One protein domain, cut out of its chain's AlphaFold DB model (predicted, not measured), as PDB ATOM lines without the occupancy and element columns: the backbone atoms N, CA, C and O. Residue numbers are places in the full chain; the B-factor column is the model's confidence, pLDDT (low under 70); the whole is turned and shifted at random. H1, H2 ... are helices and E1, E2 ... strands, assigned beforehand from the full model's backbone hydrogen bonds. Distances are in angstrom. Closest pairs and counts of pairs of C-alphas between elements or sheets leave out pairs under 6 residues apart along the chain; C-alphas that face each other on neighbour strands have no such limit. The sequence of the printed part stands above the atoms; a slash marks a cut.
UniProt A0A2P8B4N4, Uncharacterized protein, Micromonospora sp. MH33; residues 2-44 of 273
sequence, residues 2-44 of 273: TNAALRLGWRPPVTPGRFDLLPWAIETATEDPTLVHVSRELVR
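What this domain is: This is residues 2 to 44 of the 273 residues of an uncharacterized protein of Micromonospora sp. MH33 (UniProt A0A2P8B4N4). There is little regular structure: a small two-stranded hairpin, E1 and E2, with the short helix H1 over one face and a long loop between H1 and E1, of which residues 14 to 19 stick out. The 43 printed residues include one named helix and two named strands in the order H1, E1, E2; the sheet is antiparallel, order E1 - E2. The class is mixed, with 12 residues in named elements. The whole is only just loose, close to compact, with a radius of gyration of the C-alphas of 11.5 A, and only just flat, spanning 34 by 22 by 12 A.

How they stand to each other: E1, residues 24 to 26, and E2, residues 34 to 36, form an antiparallel hairpin at 143 degrees between directions. The C-alphas of Ala 25 and Leu 35 face each other at 4.7 A. N 24 and O 36, at 2.8 A, and N 26 and O 34, at 2.9 A, are within hydrogen-bond range. In H1, residues 2 to 7, every O i to N i+4 pair is within hydrogen-bond range. The closest C-alphas of H1 and E1 are those of Ala 5 and Ala 25, 7.3 A apart; of H1 and E2, those of Ala 5 and Leu 35, 7.5 A.

Where its parts are: H1 begins at C-alpha 2 (43.961, 29.471, -43.255) and is 8.8 A long. E1 measures 6.1 A and E2 6.5 A, ending at C-alpha 36 (46.684, 40.075, -34.708).

The domain as a whole: The C-alphas farthest apart, of Thr 15 and Thr 30, are 35.1 A apart. The printed part has no cut. H1 to E1 is a long link of 16 residues. Residues 29 to 31 and 42 to 44 of the model have pLDDT under 70.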
ATOM      1  N   THR A   2      43.877  28.438 -42.193       79.25
ATOM      2  CA  THR A   2      43.961  29.471 -43.255       79.25
ATOM      3  C   THR A   2      42.600  29.992 -43.733       79.25
ATOM      4  O   THR A   2      42.365  31.192 -43.709       79.25
ATOM      5  N   ASN A   3      41.649  29.104 -44.056       82.00
ATOM      6  CA  ASN A   3      40.298  29.515 -44.473       82.00
ATOM      7  C   ASN A   3      39.523  30.280 -43.388       82.00
ATOM      8  O   ASN A   3      38.691  31.118 -43.713       82.00
ATOM      9  N   ALA A   4      39.780  30.006 -42.105       72.50
ATOM     10  CA  ALA A   4      39.171  30.762 -41.013       72.50
ATOM     11  C   ALA A   4      39.786  32.165 -40.912       72.50
ATOM     12  O   ALA A   4      39.045  33.133 -40.808       72.50
ATOM     13  N   ALA A   5      41.112  32.285 -41.048       81.50
ATOM     14  CA  ALA A   5      41.791  33.580 -41.093       81.50
ATOM     15  C   ALA A   5      41.310  34.438 -42.278       81.50
ATOM     16  O   ALA A   5      41.020  35.615 -42.093       81.50
ATOM     17  N   LEU A   6      41.142  33.846 -43.468       90.94
ATOM     18  CA  LEU A   6      40.583  34.543 -44.635       90.94
ATOM     19  C   LEU A   6      39.169  35.078 -44.360       90.94
ATOM     20  O   LEU A   6      38.878  36.229 -44.673       90.94
ATOM     21  N   ARG A   7      38.303  34.277 -43.722       89.25
ATOM     22  CA  ARG A   7      36.951  34.717 -43.325       89.25
ATOM     23  C   ARG A   7      36.962  35.833 -42.279       89.25
ATOM     24  O   ARG A   7      36.052  36.648 -42.279       89.25
ATOM     25  N   LEU A   8      37.986  35.880 -41.429       89.25
ATOM     26  CA  LEU A   8      38.204  36.947 -40.447       89.25
ATOM     27  C   LEU A   8      38.889  38.192 -41.045       89.25
ATOM     28  O   LEU A   8      39.253  39.107 -40.314       89.25
ATOM     29  N   GLY A   9      39.079  38.244 -42.368       96.31
ATOM     30  CA  GLY A   9      39.621  39.412 -43.066       96.31
ATOM     31  C   GLY A   9      41.140  39.408 -43.253       96.31
ATOM     32  O   GLY A   9      41.691  40.402 -43.728       96.31
ATOM     33  N   TRP A  10      41.831  38.308 -42.934       95.19
ATOM     34  CA  TRP A  10      43.249  38.176 -43.261       95.19
ATOM     35  C   TRP A  10      43.443  38.249 -44.773       95.19
ATOM     36  O   TRP A  10      42.769  37.552 -45.533       95.19
ATOM     37  N   ARG A  11      44.412  39.053 -45.208       96.94
ATOM     38  CA  ARG A  11      44.840  39.099 -46.604       96.94
ATOM     39  C   ARG A  11      46.185  38.386 -46.731       96.94
ATOM     40  O   ARG A  11      47.132  38.796 -46.052       96.94
ATOM     41  N   PRO A  12      46.289  37.333 -47.560       93.31
ATOM     42  CA  PRO A  12      47.567  36.682 -47.800       93.31
ATOM     43  C   PRO A  12      48.544  37.658 -48.480       93.31
ATOM     44  O   PRO A  12      48.105  38.630 -49.105       93.31
ATOM     45  N   PRO A  13      49.865  37.426 -48.372       91.56
ATOM     46  CA  PRO A  13      50.858  38.219 -49.091       91.56
ATOM     47  C   PRO A  13      50.589  38.242 -50.603       91.56
ATOM     48  O   PRO A  13      50.110  37.259 -51.163       91.56
ATOM     49  N   VAL A  14      50.945  39.351 -51.267       94.06
ATOM     50  CA  VAL A  14      50.750  39.543 -52.723       94.06
ATOM     51  C   VAL A  14      51.379  38.410 -53.537       94.06
ATOM     52  O   VAL A  14      50.828  37.984 -54.547       94.06
ATOM     53  N   THR A  15      52.516  37.894 -53.071       93.25
ATOM     54  CA  THR A  15      53.137  36.676 -53.588       93.25
ATOM     55  C   THR A  15      53.071  35.608 -52.499       93.25
ATOM     56  O   THR A  15      53.892  35.652 -51.579       93.25
ATOM     57  N   PRO A  16      52.102  34.677 -52.565       89.25
ATOM     58  CA  PRO A  16      51.968  33.629 -51.566       89.25
ATOM     59  C   PRO A  16      53.213  32.743 -51.508       89.25
ATOM     60  O   PRO A  16      53.670  32.206 -52.521       89.25
ATOM     61  N   GLY A  17      53.761  32.586 -50.311       83.56
ATOM     62  CA  GLY A  17      54.853  31.677 -50.009       83.56
ATOM     63  C   GLY A  17      54.344  30.356 -49.438       83.56
ATOM     64  O   GLY A  17      53.302  30.270 -48.794       83.56
ATOM     65  N   ARG A  18      55.138  29.290 -49.588       74.62
ATOM     66  CA  ARG A  18      54.833  27.976 -48.985       74.62
ATOM     67  C   ARG A  18      54.766  28.010 -47.448       74.62
ATOM     68  O   ARG A  18      54.199  27.108 -46.840       74.62
ATOM     69  N   PHE A  19      55.354  29.038 -46.835       81.62
ATOM     70  CA  PHE A  19      55.470  29.218 -45.387       81.62
ATOM     71  C   PHE A  19      55.012  30.616 -44.959       81.62
ATOM     72  O   PHE A  19      55.679  31.287 -44.171       81.62
ATOM     73  N   ASP A  20      53.896  31.088 -45.514       85.62
ATOM     74  CA  ASP A  20      53.317  32.359 -45.091       85.62
ATOM     75  C   ASP A  20      52.896  32.307 -43.620       85.62
ATOM     76  O   ASP A  20      52.202  31.389 -43.177       85.62
ATOM     77  N   LEU A  21      53.323  33.314 -42.856       84.19
ATOM     78  CA  LEU A  21      52.925  33.459 -41.463       84.19
ATOM     79  C   LEU A  21      51.452  33.846 -41.393       84.19
ATOM     80  O   LEU A  21      51.054  34.917 -41.859       84.19
ATOM     81  N   LEU A  22      50.656  32.974 -40.781       85.19
ATOM     82  CA  LEU A  22      49.277  33.283 -40.436       85.19
ATOM     83  C   LEU A  22      49.240  34.265 -39.253       85.19
ATOM     84  O   LEU A  22      50.080  34.168 -38.352       85.19
ATOM     85  N   PRO A  23      48.267  35.192 -39.221       84.12
ATOM     86  CA  PRO A  23      48.029  36.026 -38.053       84.12
ATOM     87  C   PRO A  23      47.542  35.156 -36.890       84.12
ATOM     88  O   PRO A  23      46.982  34.072 -37.085       84.12
ATOM     89  N   TRP A  24      47.714  35.650 -35.671       82.00
ATOM     90  CA  TRP A  24      47.027  35.089 -34.517       82.00
ATOM     91  C   TRP A  24      45.551  35.461 -34.579       82.00
ATOM     92  O   TRP A  24      45.213  36.598 -34.888       82.00
ATOM     93  N   ALA A  25      44.677  34.507 -34.278       80.19
ATOM     94  CA  ALA A  25      43.271  34.778 -34.018       80.19
ATOM     95  C   ALA A  25      43.080  34.789 -32.500       80.19
ATOM     96  O   ALA A  25      43.289  33.764 -31.847       80.19
ATOM     97  N   ILE A  26      42.742  35.949 -31.949       77.12
ATOM     98  CA  ILE A  26      42.512  36.134 -30.518       77.12
ATOM     99  C   ILE A  26      41.023  36.367 -30.322       77.12
ATOM    100  O   ILE A  26      40.450  37.303 -30.871       77.12
ATOM    101  N   GLU A  27      40.407  35.502 -29.534       70.25
ATOM    102  CA  GLU A  27      39.019  35.633 -29.117       70.25
ATOM    103  C   GLU A  27      39.003  35.876 -27.612       70.25
ATOM    104  O   GLU A  27      39.690  35.177 -26.859       70.25
ATOM    105  N   THR A  28      38.244  36.878 -27.181       72.06
ATOM    106  CA  THR A  28      38.047  37.176 -25.761       72.06
ATOM    107  C   THR A  28      36.653  36.710 -25.342       72.06
ATOM    108  O   THR A  28      35.840  36.312 -26.170       72.06
ATOM    109  N   ALA A  29      36.351  36.717 -24.043       52.59
ATOM    110  CA  ALA A  29      35.044  36.255 -23.561       52.59
ATOM    111  C   ALA A  29      33.861  37.113 -24.056       52.59
ATOM    112  O   ALA A  29      32.717  36.673 -23.971       52.59
ATOM    113  N   THR A  30      34.129  38.337 -24.517       58.22
ATOM    114  CA  THR A  30      33.106  39.344 -24.829       58.22
ATOM    115  C   THR A  30      33.245  39.956 -26.218       58.22
ATOM    116  O   THR A  30      32.400  40.761 -26.595       58.22
ATOM    117  N   GLU A  31      34.300  39.631 -26.965       63.59
ATOM    118  CA  GLU A  31      34.579  40.220 -28.277       63.59
ATOM    119  C   GLU A  31      34.717  39.121 -29.329       63.59
ATOM    120  O   GLU A  31      35.265  38.048 -29.056       63.59
ATOM    121  N   ASP A  32      34.253  39.419 -30.543       83.31
ATOM    122  CA  ASP A  32      34.440  38.549 -31.700       83.31
ATOM    123  C   ASP A  32      35.937  38.300 -31.975       83.31
ATOM    124  O   ASP A  32      36.782  39.140 -31.646       83.31
ATOM    125  N   PRO A  33      36.301  37.166 -32.609       79.25
ATOM    126  CA  PRO A  33      37.690  36.864 -32.927       79.25
ATOM    127  C   PRO A  33      38.347  37.979 -33.748       79.25
ATOM    128  O   PRO A  33      37.912  38.306 -34.853       79.25
ATOM    129  N   THR A  34      39.450  38.514 -33.237       84.81
ATOM    130  CA  THR A  34      40.260  39.531 -33.910       84.81
ATOM    131  C   THR A  34      41.559  38.930 -34.426       84.81
ATOM    132  O   THR A  34      42.142  38.027 -33.821       84.81
ATOM    133  N   LEU A  35      42.024  39.420 -35.576       87.44
ATOM    134  CA  LEU A  35      43.300  39.010 -36.146       87.44
ATOM    135  C   LEU A  35      44.418  39.942 -35.691       87.44
ATOM    136  O   LEU A  35      44.370  41.147 -35.932       87.44
ATOM    137  N   VAL A  36      45.462  39.371 -35.099       86.19
ATOM    138  CA  VAL A  36      46.684  40.075 -34.708       86.19
ATOM    139  C   VAL A  36      47.833  39.589 -35.580       86.19
ATOM    140  O   VAL A  36      48.204  38.414 -35.568       86.19
ATOM    141  N   HIS A  37      48.407  40.495 -36.365       85.81
ATOM    142  CA  HIS A  37      49.564  40.178 -37.192       85.81
ATOM    143  C   HIS A  37      50.819  40.042 -36.334       85.81
ATOM    144  O   HIS A  37      51.213  40.967 -35.628       85.81
ATOM    145  N   VAL A  38      51.472  38.889 -36.442       78.75
ATOM    146  CA  VAL A  38      52.755  38.646 -35.788       78.75
ATOM    147  C   VAL A  38      53.853  39.271 -36.632       78.75
ATOM    148  O   VAL A  38      53.980  38.956 -37.820       78.75
ATOM    149  N   SER A  39      54.660  40.141 -36.026       81.00
ATOM    150  CA  SER A  39      55.835  40.675 -36.709       81.00
ATOM    151  C   SER A  39      56.797  39.541 -37.067       81.00
ATOM    152  O   SER A  39      57.091  38.671 -36.244       81.00
ATOM    153  N   ARG A  40      57.320  39.554 -38.299       73.94
ATOM    154  CA  ARG A  40      58.295  38.556 -38.775       73.94
ATOM    155  C   ARG A  40      59.555  38.523 -37.915       73.94
ATOM    156  O   ARG A  40      60.153  37.466 -37.786       73.94
ATOM    157  N   GLU A  41      59.932  39.643 -37.305       74.19
ATOM    158  CA  GLU A  41      61.104  39.719 -36.424       74.19
ATOM    159  C   GLU A  41      60.929  38.925 -35.118       74.19
ATOM    160  O   GLU A  41      61.911  38.485 -34.523       74.19
ATOM    161  N   LEU A  42      59.679  38.695 -34.696       61.72
ATOM    162  CA  LEU A  42      59.343  37.871 -33.534       61.72
ATOM    163  C   LEU A  42      59.302  36.380 -33.882       61.72
ATOM    164  O   LEU A  42      59.328  35.535 -32.987       61.72
ATOM    165  N   VAL A  43      59.255  36.044 -35.175       69.06
ATOM    166  CA  VAL A  43      59.250  34.665 -35.655       69.06
ATOM    167  C   VAL A  43      60.647  34.289 -36.118       69.06
ATOM    168  O   VAL A  43      61.088  34.613 -37.220       69.06
ATOM    169  N   ARG A  44      61.350  33.530 -35.279       62.06
ATOM    170  CA  ARG A  44      62.642  32.966 -35.660       62.06
ATOM    171  C   ARG A  44      62.438  31.783 -36.607       62.06
ATOM    172  O   ARG A  44      62.238  30.656 -36.165       62.06
TER     173      ARG A  44